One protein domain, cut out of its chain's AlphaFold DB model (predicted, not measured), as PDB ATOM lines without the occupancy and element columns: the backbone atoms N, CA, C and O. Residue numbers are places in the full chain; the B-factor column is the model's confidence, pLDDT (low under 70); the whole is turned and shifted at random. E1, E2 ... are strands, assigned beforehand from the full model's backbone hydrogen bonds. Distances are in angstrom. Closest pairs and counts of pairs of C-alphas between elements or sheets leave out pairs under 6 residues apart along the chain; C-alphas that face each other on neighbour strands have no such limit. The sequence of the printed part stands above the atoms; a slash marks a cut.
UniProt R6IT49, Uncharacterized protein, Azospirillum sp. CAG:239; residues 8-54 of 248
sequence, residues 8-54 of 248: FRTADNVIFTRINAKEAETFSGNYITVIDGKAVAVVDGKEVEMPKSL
ATOM      1  N   PHE A   8     -21.871 -35.812  30.297       94.50
ATOM      2  CA  PHE A   8     -23.074 -36.578  30.553       94.50
ATOM      3  C   PHE A   8     -23.824 -36.834  29.259       94.50
ATOM      4  O   PHE A   8     -23.748 -36.047  28.322       94.50
ATOM      5  N   ARG A   9     -24.590 -37.918  29.210       96.00
ATOM      6  CA  ARG A   9     -25.480 -38.216  28.087       96.00
ATOM      7  C   ARG A   9     -26.886 -38.548  28.552       96.00
ATOM      8  O   ARG A   9     -27.070 -39.105  29.632       96.00
ATOM      9  N   THR A  10     -27.875 -38.243  27.727       96.12
ATOM     10  CA  THR A  10     -29.243 -38.744  27.900       96.12
ATOM     11  C   THR A  10     -29.363 -40.185  27.399       96.12
ATOM     12  O   THR A  10     -28.440 -40.721  26.781       96.12
ATOM     13  N   ALA A  11     -30.517 -40.817  27.638       90.56
ATOM     14  CA  ALA A  11     -30.838 -42.126  27.061       90.56
ATOM     15  C   ALA A  11     -30.852 -42.100  25.518       90.56
ATOM     16  O   ALA A  11     -30.466 -43.078  24.884       90.56
ATOM     17  N   ASP A  12     -31.210 -40.956  24.932       92.38
ATOM     18  CA  ASP A  12     -31.245 -40.731  23.483       92.38
ATOM     19  C   ASP A  12     -29.887 -40.267  22.917       92.38
ATOM     20  O   ASP A  12     -29.804 -39.800  21.785       92.38
ATOM     21  N   ASN A  13     -28.805 -40.392  23.698       92.56
ATOM     22  CA  ASN A  13     -27.432 -40.015  23.342       92.56
ATOM     23  C   ASN A  13     -27.197 -38.521  23.052       92.56
ATOM     24  O   ASN A  13     -26.208 -38.171  22.407       92.56
ATOM     25  N   VAL A  14     -28.032 -37.620  23.582       95.38
ATOM     26  CA  VAL A  14     -27.684 -36.190  23.620       95.38
ATOM     27  C   VAL A  14     -26.594 -35.999  24.666       95.38
ATOM     28  O   VAL A  14     -26.801 -36.330  25.834       95.38
ATOM     29  N   ILE A  15     -25.435 -35.491  24.250       96.44
ATOM     30  CA  ILE A  15     -24.274 -35.272  25.117       96.44
ATOM     31  C   ILE A  15     -24.307 -33.842  25.656       96.44
ATOM     32  O   ILE A  15     -24.592 -32.916  24.903       96.44
ATOM     33  N   PHE A  16     -23.986 -33.676  26.934       97.00
ATOM     34  CA  PHE A  16     -23.854 -32.409  27.638       97.00
ATOM     35  C   PHE A  16     -22.501 -32.333  28.337       97.00
ATOM     36  O   PHE A  16     -22.078 -33.291  28.987       97.00
ATOM     37  N   THR A  17     -21.866 -31.167  28.282       95.38
ATOM     38  CA  THR A  17     -20.723 -30.843  29.145       95.38
ATOM     39  C   THR A  17     -21.219 -30.095  30.381       95.38
ATOM     40  O   THR A  17     -21.963 -29.121  30.264       95.38
ATOM     41  N   ARG A  18     -20.822 -30.521  31.583       92.81
ATOM     42  CA  ARG A  18     -21.035 -29.738  32.807       92.81
ATOM     43  C   ARG A  18     -20.043 -28.581  32.823       92.81
ATOM     44  O   ARG A  18     -18.835 -28.810  32.808       92.81
ATOM     45  N   ILE A  19     -20.561 -27.364  32.907       90.06
ATOM     46  CA  ILE A  19     -19.757 -26.139  32.969       90.06
ATOM     47  C   ILE A  19     -20.137 -25.303  34.191       90.06
ATOM     48  O   ILE A  19     -21.213 -25.473  34.771       90.06
ATOM     49  N   ASN A  20     -19.273 -24.371  34.573       85.25
ATOM     50  CA  ASN A  20     -19.593 -23.342  35.557       85.25
ATOM     51  C   ASN A  20     -20.431 -22.225  34.919       85.25
ATOM     52  O   ASN A  20     -20.319 -21.968  33.722       85.25
ATOM     53  N   ALA A  21     -21.199 -21.497  35.735       84.94
ATOM     54  CA  ALA A  21     -22.083 -20.421  35.271       84.94
ATOM     55  C   ALA A  21     -21.366 -19.390  34.376       84.94
ATOM     56  O   ALA A  21     -21.864 -19.019  33.320       84.94
ATOM     57  N   LYS A  22     -20.144 -18.990  34.762       83.25
ATOM     58  CA  LYS A  22     -19.306 -18.013  34.040       83.25
ATOM     59  C   LYS A  22     -18.889 -18.451  32.631       83.25
ATOM     60  O   LYS A  22     -18.494 -17.624  31.821       83.25
ATOM     61  N   GLU A  23     -18.915 -19.750  32.355       86.56
ATOM     62  CA  GLU A  23     -18.506 -20.301  31.062       86.56
ATOM     63  C   GLU A  23     -19.668 -20.262  30.055       86.56
ATOM     64  O   GLU A  23     -19.429 -20.339  28.854       86.56
ATOM     65  N   ALA A  24     -20.911 -20.078  30.518       87.94
ATOM     66  CA  ALA A  24     -22.117 -20.167  29.694       87.94
ATOM     67  C   ALA A  24     -22.148 -19.176  28.516       87.94
ATOM     68  O   ALA A  24     -22.670 -19.514  27.457       87.94
ATOM     69  N   GLU A  25     -21.561 -17.984  28.667       87.81
ATOM     70  CA  GLU A  25     -21.548 -16.949  27.618       87.81
ATOM     71  C   GLU A  25     -20.592 -17.258  26.456       87.81
ATOM     72  O   GLU A  25     -20.746 -16.719  25.362       87.81
ATOM     73  N   THR A  26     -19.586 -18.104  26.687       89.56
ATOM     74  CA  THR A  26     -18.501 -18.361  25.722       89.56
ATOM     75  C   THR A  26     -18.390 -19.825  25.311       89.56
ATOM     76  O   THR A  26     -17.712 -20.140  24.330       89.56
ATOM     77  N   PHE A  27     -19.053 -20.730  26.033       91.75
ATOM     78  CA  PHE A  27     -19.038 -22.150  25.730       91.75
ATOM     79  C   PHE A  27     -19.823 -22.452  24.448       91.75
ATOM     80  O   PHE A  27     -20.946 -21.992  24.255       91.75
ATOM     81  N   SER A  28     -19.229 -23.268  23.576       89.06
ATOM     82  CA  SER A  28     -19.865 -23.739  22.344       89.06
ATOM     83  C   SER A  28     -20.212 -25.222  22.463       89.06
ATOM     84  O   SER A  28     -19.389 -26.033  22.883       89.06
ATOM     85  N   GLY A  29     -21.445 -25.574  22.092       93.19
ATOM     86  CA  GLY A  29     -21.991 -26.926  22.210       93.19
ATOM     87  C   GLY A  29     -23.047 -27.054  23.307       93.19
ATOM     88  O   GLY A  29     -23.502 -26.067  23.883       93.19
ATOM     89  N   ASN A  30     -23.450 -28.293  23.577       97.31
ATOM     90  CA  ASN A  30     -24.485 -28.603  24.556       97.31
ATOM     91  C   ASN A  30     -23.902 -28.629  25.970       97.31
ATOM     92  O   ASN A  30     -22.869 -29.265  26.210       97.31
ATOM     93  N   TYR A  31     -24.578 -27.995  26.923       96.75
ATOM     94  CA  TYR A  31     -24.087 -27.919  28.295       96.75
ATOM     95  C   TYR A  31     -25.188 -27.959  29.348       96.75
ATOM     96  O   TYR A  31     -26.358 -27.701  29.071       96.75
ATOM     97  N   ILE A  32     -24.774 -28.281  30.571       96.88
ATOM     98  CA  ILE A  32     -25.579 -28.153  31.784       96.88
ATOM     99  C   ILE A  32     -24.821 -27.321  32.814       96.88
ATOM    100  O   ILE A  32     -23.603 -27.449  32.961       96.88
ATOM    101  N   THR A  33     -25.535 -26.461  33.532       93.69
ATOM    102  CA  THR A  33     -24.949 -25.595  34.562       93.69
ATOM    103  C   THR A  33     -26.014 -25.105  35.549       93.69
ATOM    104  O   THR A  33     -27.160 -25.560  35.509       93.69
ATOM    105  N   VAL A  34     -25.639 -24.193  36.446       91.94
ATOM    106  CA  VAL A  34     -26.558 -23.453  37.315       91.94
ATOM    107  C   VAL A  34     -26.418 -21.962  37.028       91.94
ATOM    108  O   VAL A  34     -25.317 -21.432  37.115       91.94
ATOM    109  N   ILE A  35     -27.522 -21.287  36.712       89.62
ATOM    110  CA  ILE A  35     -27.591 -19.828  36.533       89.62
ATOM    111  C   ILE A  35     -28.646 -19.306  37.505       89.62
ATOM    112  O   ILE A  35     -29.750 -19.847  37.563       89.62
ATOM    113  N   ASP A  36     -28.292 -18.309  38.317       86.31
ATOM    114  CA  ASP A  36     -29.179 -17.702  39.323       86.31
ATOM    115  C   ASP A  36     -29.892 -18.732  40.223       86.31
ATOM    116  O   ASP A  36     -31.087 -18.641  40.514       86.31
ATOM    117  N   GLY A  37     -29.154 -19.769  40.637       84.69
ATOM    118  CA  GLY A  37     -29.662 -20.845  41.493       84.69
ATOM    119  C   GLY A  37     -30.594 -21.843  40.797       84.69
ATOM    120  O   GLY A  37     -31.183 -22.690  41.467       84.69
ATOM    121  N   LYS A  38     -30.734 -21.780  39.468       91.94
ATOM    122  CA  LYS A  38     -31.558 -22.697  38.674       91.94
ATOM    123  C   LYS A  38     -30.697 -23.572  37.783       91.94
ATOM    124  O   LYS A  38     -29.759 -23.091  37.156       91.94
ATOM    125  N   ALA A  39     -31.036 -24.854  37.707       95.19
ATOM    126  CA  ALA A  39     -30.383 -25.766  36.781       95.19
ATOM    127  C   ALA A  39     -30.803 -25.428  35.341       95.19
ATOM    128  O   ALA A  39     -31.998 -25.348  35.058       95.19
ATOM    129  N   VAL A  40     -29.830 -25.259  34.451       96.12
ATOM    130  CA  VAL A  40     -30.037 -24.891  33.045       96.12
ATOM    131  C   VAL A  40     -29.407 -25.956  32.158       96.12
ATOM    132  O   VAL A  40     -28.283 -26.390  32.418       96.12
ATOM    133  N   ALA A  41     -30.131 -26.375  31.119       97.56
ATOM    134  CA  ALA A  41     -29.635 -27.246  30.059       97.56
ATOM    135  C   ALA A  41     -29.766 -26.528  28.716       97.56
ATOM    136  O   ALA A  41     -30.811 -25.957  28.418       97.56
ATOM    137  N   VAL A  42     -28.716 -26.571  27.899       97.19
ATOM    138  CA  VAL A  42     -28.684 -25.923  26.586       97.19
ATOM    139  C   VAL A  42     -28.295 -26.931  25.521       97.19
ATOM    140  O   VAL A  42     -27.315 -27.661  25.679       97.19
ATOM    141  N   VAL A  43     -29.058 -26.953  24.430       96.38
ATOM    142  CA  VAL A  43     -28.782 -27.735  23.223       96.38
ATOM    143  C   VAL A  43     -28.745 -26.786  22.033       96.38
ATOM    144  O   VAL A  43     -29.683 -26.017  21.830       96.38
ATOM    145  N   ASP A  44     -27.649 -26.805  21.274       91.44
ATOM    146  CA  ASP A  44     -27.449 -25.958  20.089       91.44
ATOM    147  C   ASP A  44     -27.762 -24.465  20.340       91.44
ATOM    148  O   ASP A  44     -28.419 -23.788  19.545       91.44
ATOM    149  N   GLY A  45     -27.321 -23.953  21.494       92.00
ATOM    150  CA  GLY A  45     -27.508 -22.554  21.898       92.00
ATOM    151  C   GLY A  45     -28.919 -22.193  22.379       92.00
ATOM    152  O   GLY A  45     -29.193 -21.016  22.601       92.00
ATOM    153  N   LYS A  46     -29.818 -23.169  22.548       94.56
ATOM    154  CA  LYS A  46     -31.174 -22.959  23.075       94.56
ATOM    155  C   LYS A  46     -31.364 -23.664  24.407       94.56
ATOM    156  O   LYS A  46     -31.028 -24.839  24.538       94.56
ATOM    157  N   GLU A  47     -31.943 -22.956  25.370       95.88
ATOM    158  CA  GLU A  47     -32.370 -23.559  26.631       95.88
ATOM    159  C   GLU A  47     -33.471 -24.598  26.380       95.88
ATOM    160  O   GLU A  47     -34.416 -24.364  25.621       95.88
ATOM    161  N   VAL A  48     -33.317 -25.760  27.006       96.44
ATOM    162  CA  VAL A  48     -34.254 -26.884  26.962       96.44
ATOM    163  C   VAL A  48     -34.584 -27.337  28.384       96.44
ATOM    164  O   VAL A  48     -33.896 -26.982  29.341       96.44
ATOM    165  N   GLU A  49     -35.628 -28.152  28.538       96.31
ATOM    166  CA  GLU A  49     -35.927 -28.775  29.830       96.31
ATOM    167  C   GLU A  49     -34.745 -29.643  30.293       96.31
ATOM    168  O   GLU A  49     -34.184 -30.420  29.514       96.31
ATOM    169  N   MET A  50     -34.377 -29.528  31.573       97.25
ATOM    170  CA  MET A  50     -33.335 -30.364  32.168       97.25
ATOM    171  C   MET A  50     -33.707 -31.851  32.029       97.25
ATOM    172  O   MET A  50     -34.791 -32.250  32.470       97.25
ATOM    173  N   PRO A  51     -32.833 -32.705  31.462       96.75
ATOM    174  CA  PRO A  51     -33.127 -34.123  31.325       96.75
ATOM    175  C   PRO A  51     -33.436 -34.787  32.669       96.75
ATOM    176  O   PRO A  51     -32.692 -34.645  33.636       96.75
ATOM    177  N   LYS A  52     -34.500 -35.598  32.715       96.38
ATOM    178  CA  LYS A  52     -34.915 -36.328  33.932       96.38
ATOM    179  C   LYS A  52     -33.848 -37.285  34.459       96.38
ATOM    180  O   LYS A  52     -33.846 -37.614  35.645       96.38
ATOM    181  N   SER A  53     -32.963 -37.758  33.588       96.56
ATOM    182  CA  SER A  53     -31.796 -38.534  33.981       96.56
ATOM    183  C   SER A  53     -30.632 -38.316  33.029       96.56
ATOM    184  O   SER A  53     -30.837 -38.157  31.824       96.56
ATOM    185  N   LEU A  54     -29.427 -38.403  33.573       96.25
ATOM    186  CA  LEU A  54     -28.167 -38.307  32.852       96.25
ATOM    187  C   LEU A  54     -27.274 -39.494  33.204       96.25
ATOM    188  O   LEU A  54     -27.284 -39.968  34.337       96.25
TER     189      LEU A  54
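What this domain is: This is residues 8 to 54 of the 248 residues of an uncharacterized protein of Azospirillum sp. CAG:239 (UniProt R6IT49). What shape is this? With little regular structure, it is a small twisted sheet of four strands side by side, E1 E2 E3 E4, with a loop, residues 19 to 30, joining E1 to E2. What is its make-up? The printed part has 47 residues, 18 in named strands, in that same order along the chain; it is all strand, the sheet mixed. It is compact, with a radius of gyration of the C-alphas of 9.9 A, and spans 27 by 21 by 16 A.

How they stand to each other: What is the meander? E2, residues 31 to 35, E3, residues 38 to 43, and E4, residues 46 to 48, are each the antiparallel neighbour of the one before; N 33 and O 40 are 3.0 A apart, N 48 and O 41 2.9 A. Where is E1? E1, residues 15 to 18, is parallel to E2, with N 32 and O 17 2.9 A apart.

Where its parts are: Where does E1 begin? C-alpha 15 is at (-24.274, -35.272, 25.117). Where does E4 end? C-alpha 48 is at (-34.254, -26.884, 26.962). How long are the strands? From first to last C-alpha, E1 measures 10.0 A, E2 12.1 A, E3 16.5 A and E4 6.3 A.

The domain as a whole: Any cut? The printed part has none; E1 to E2 is a long link. Low confidence? No printed residue is under 70.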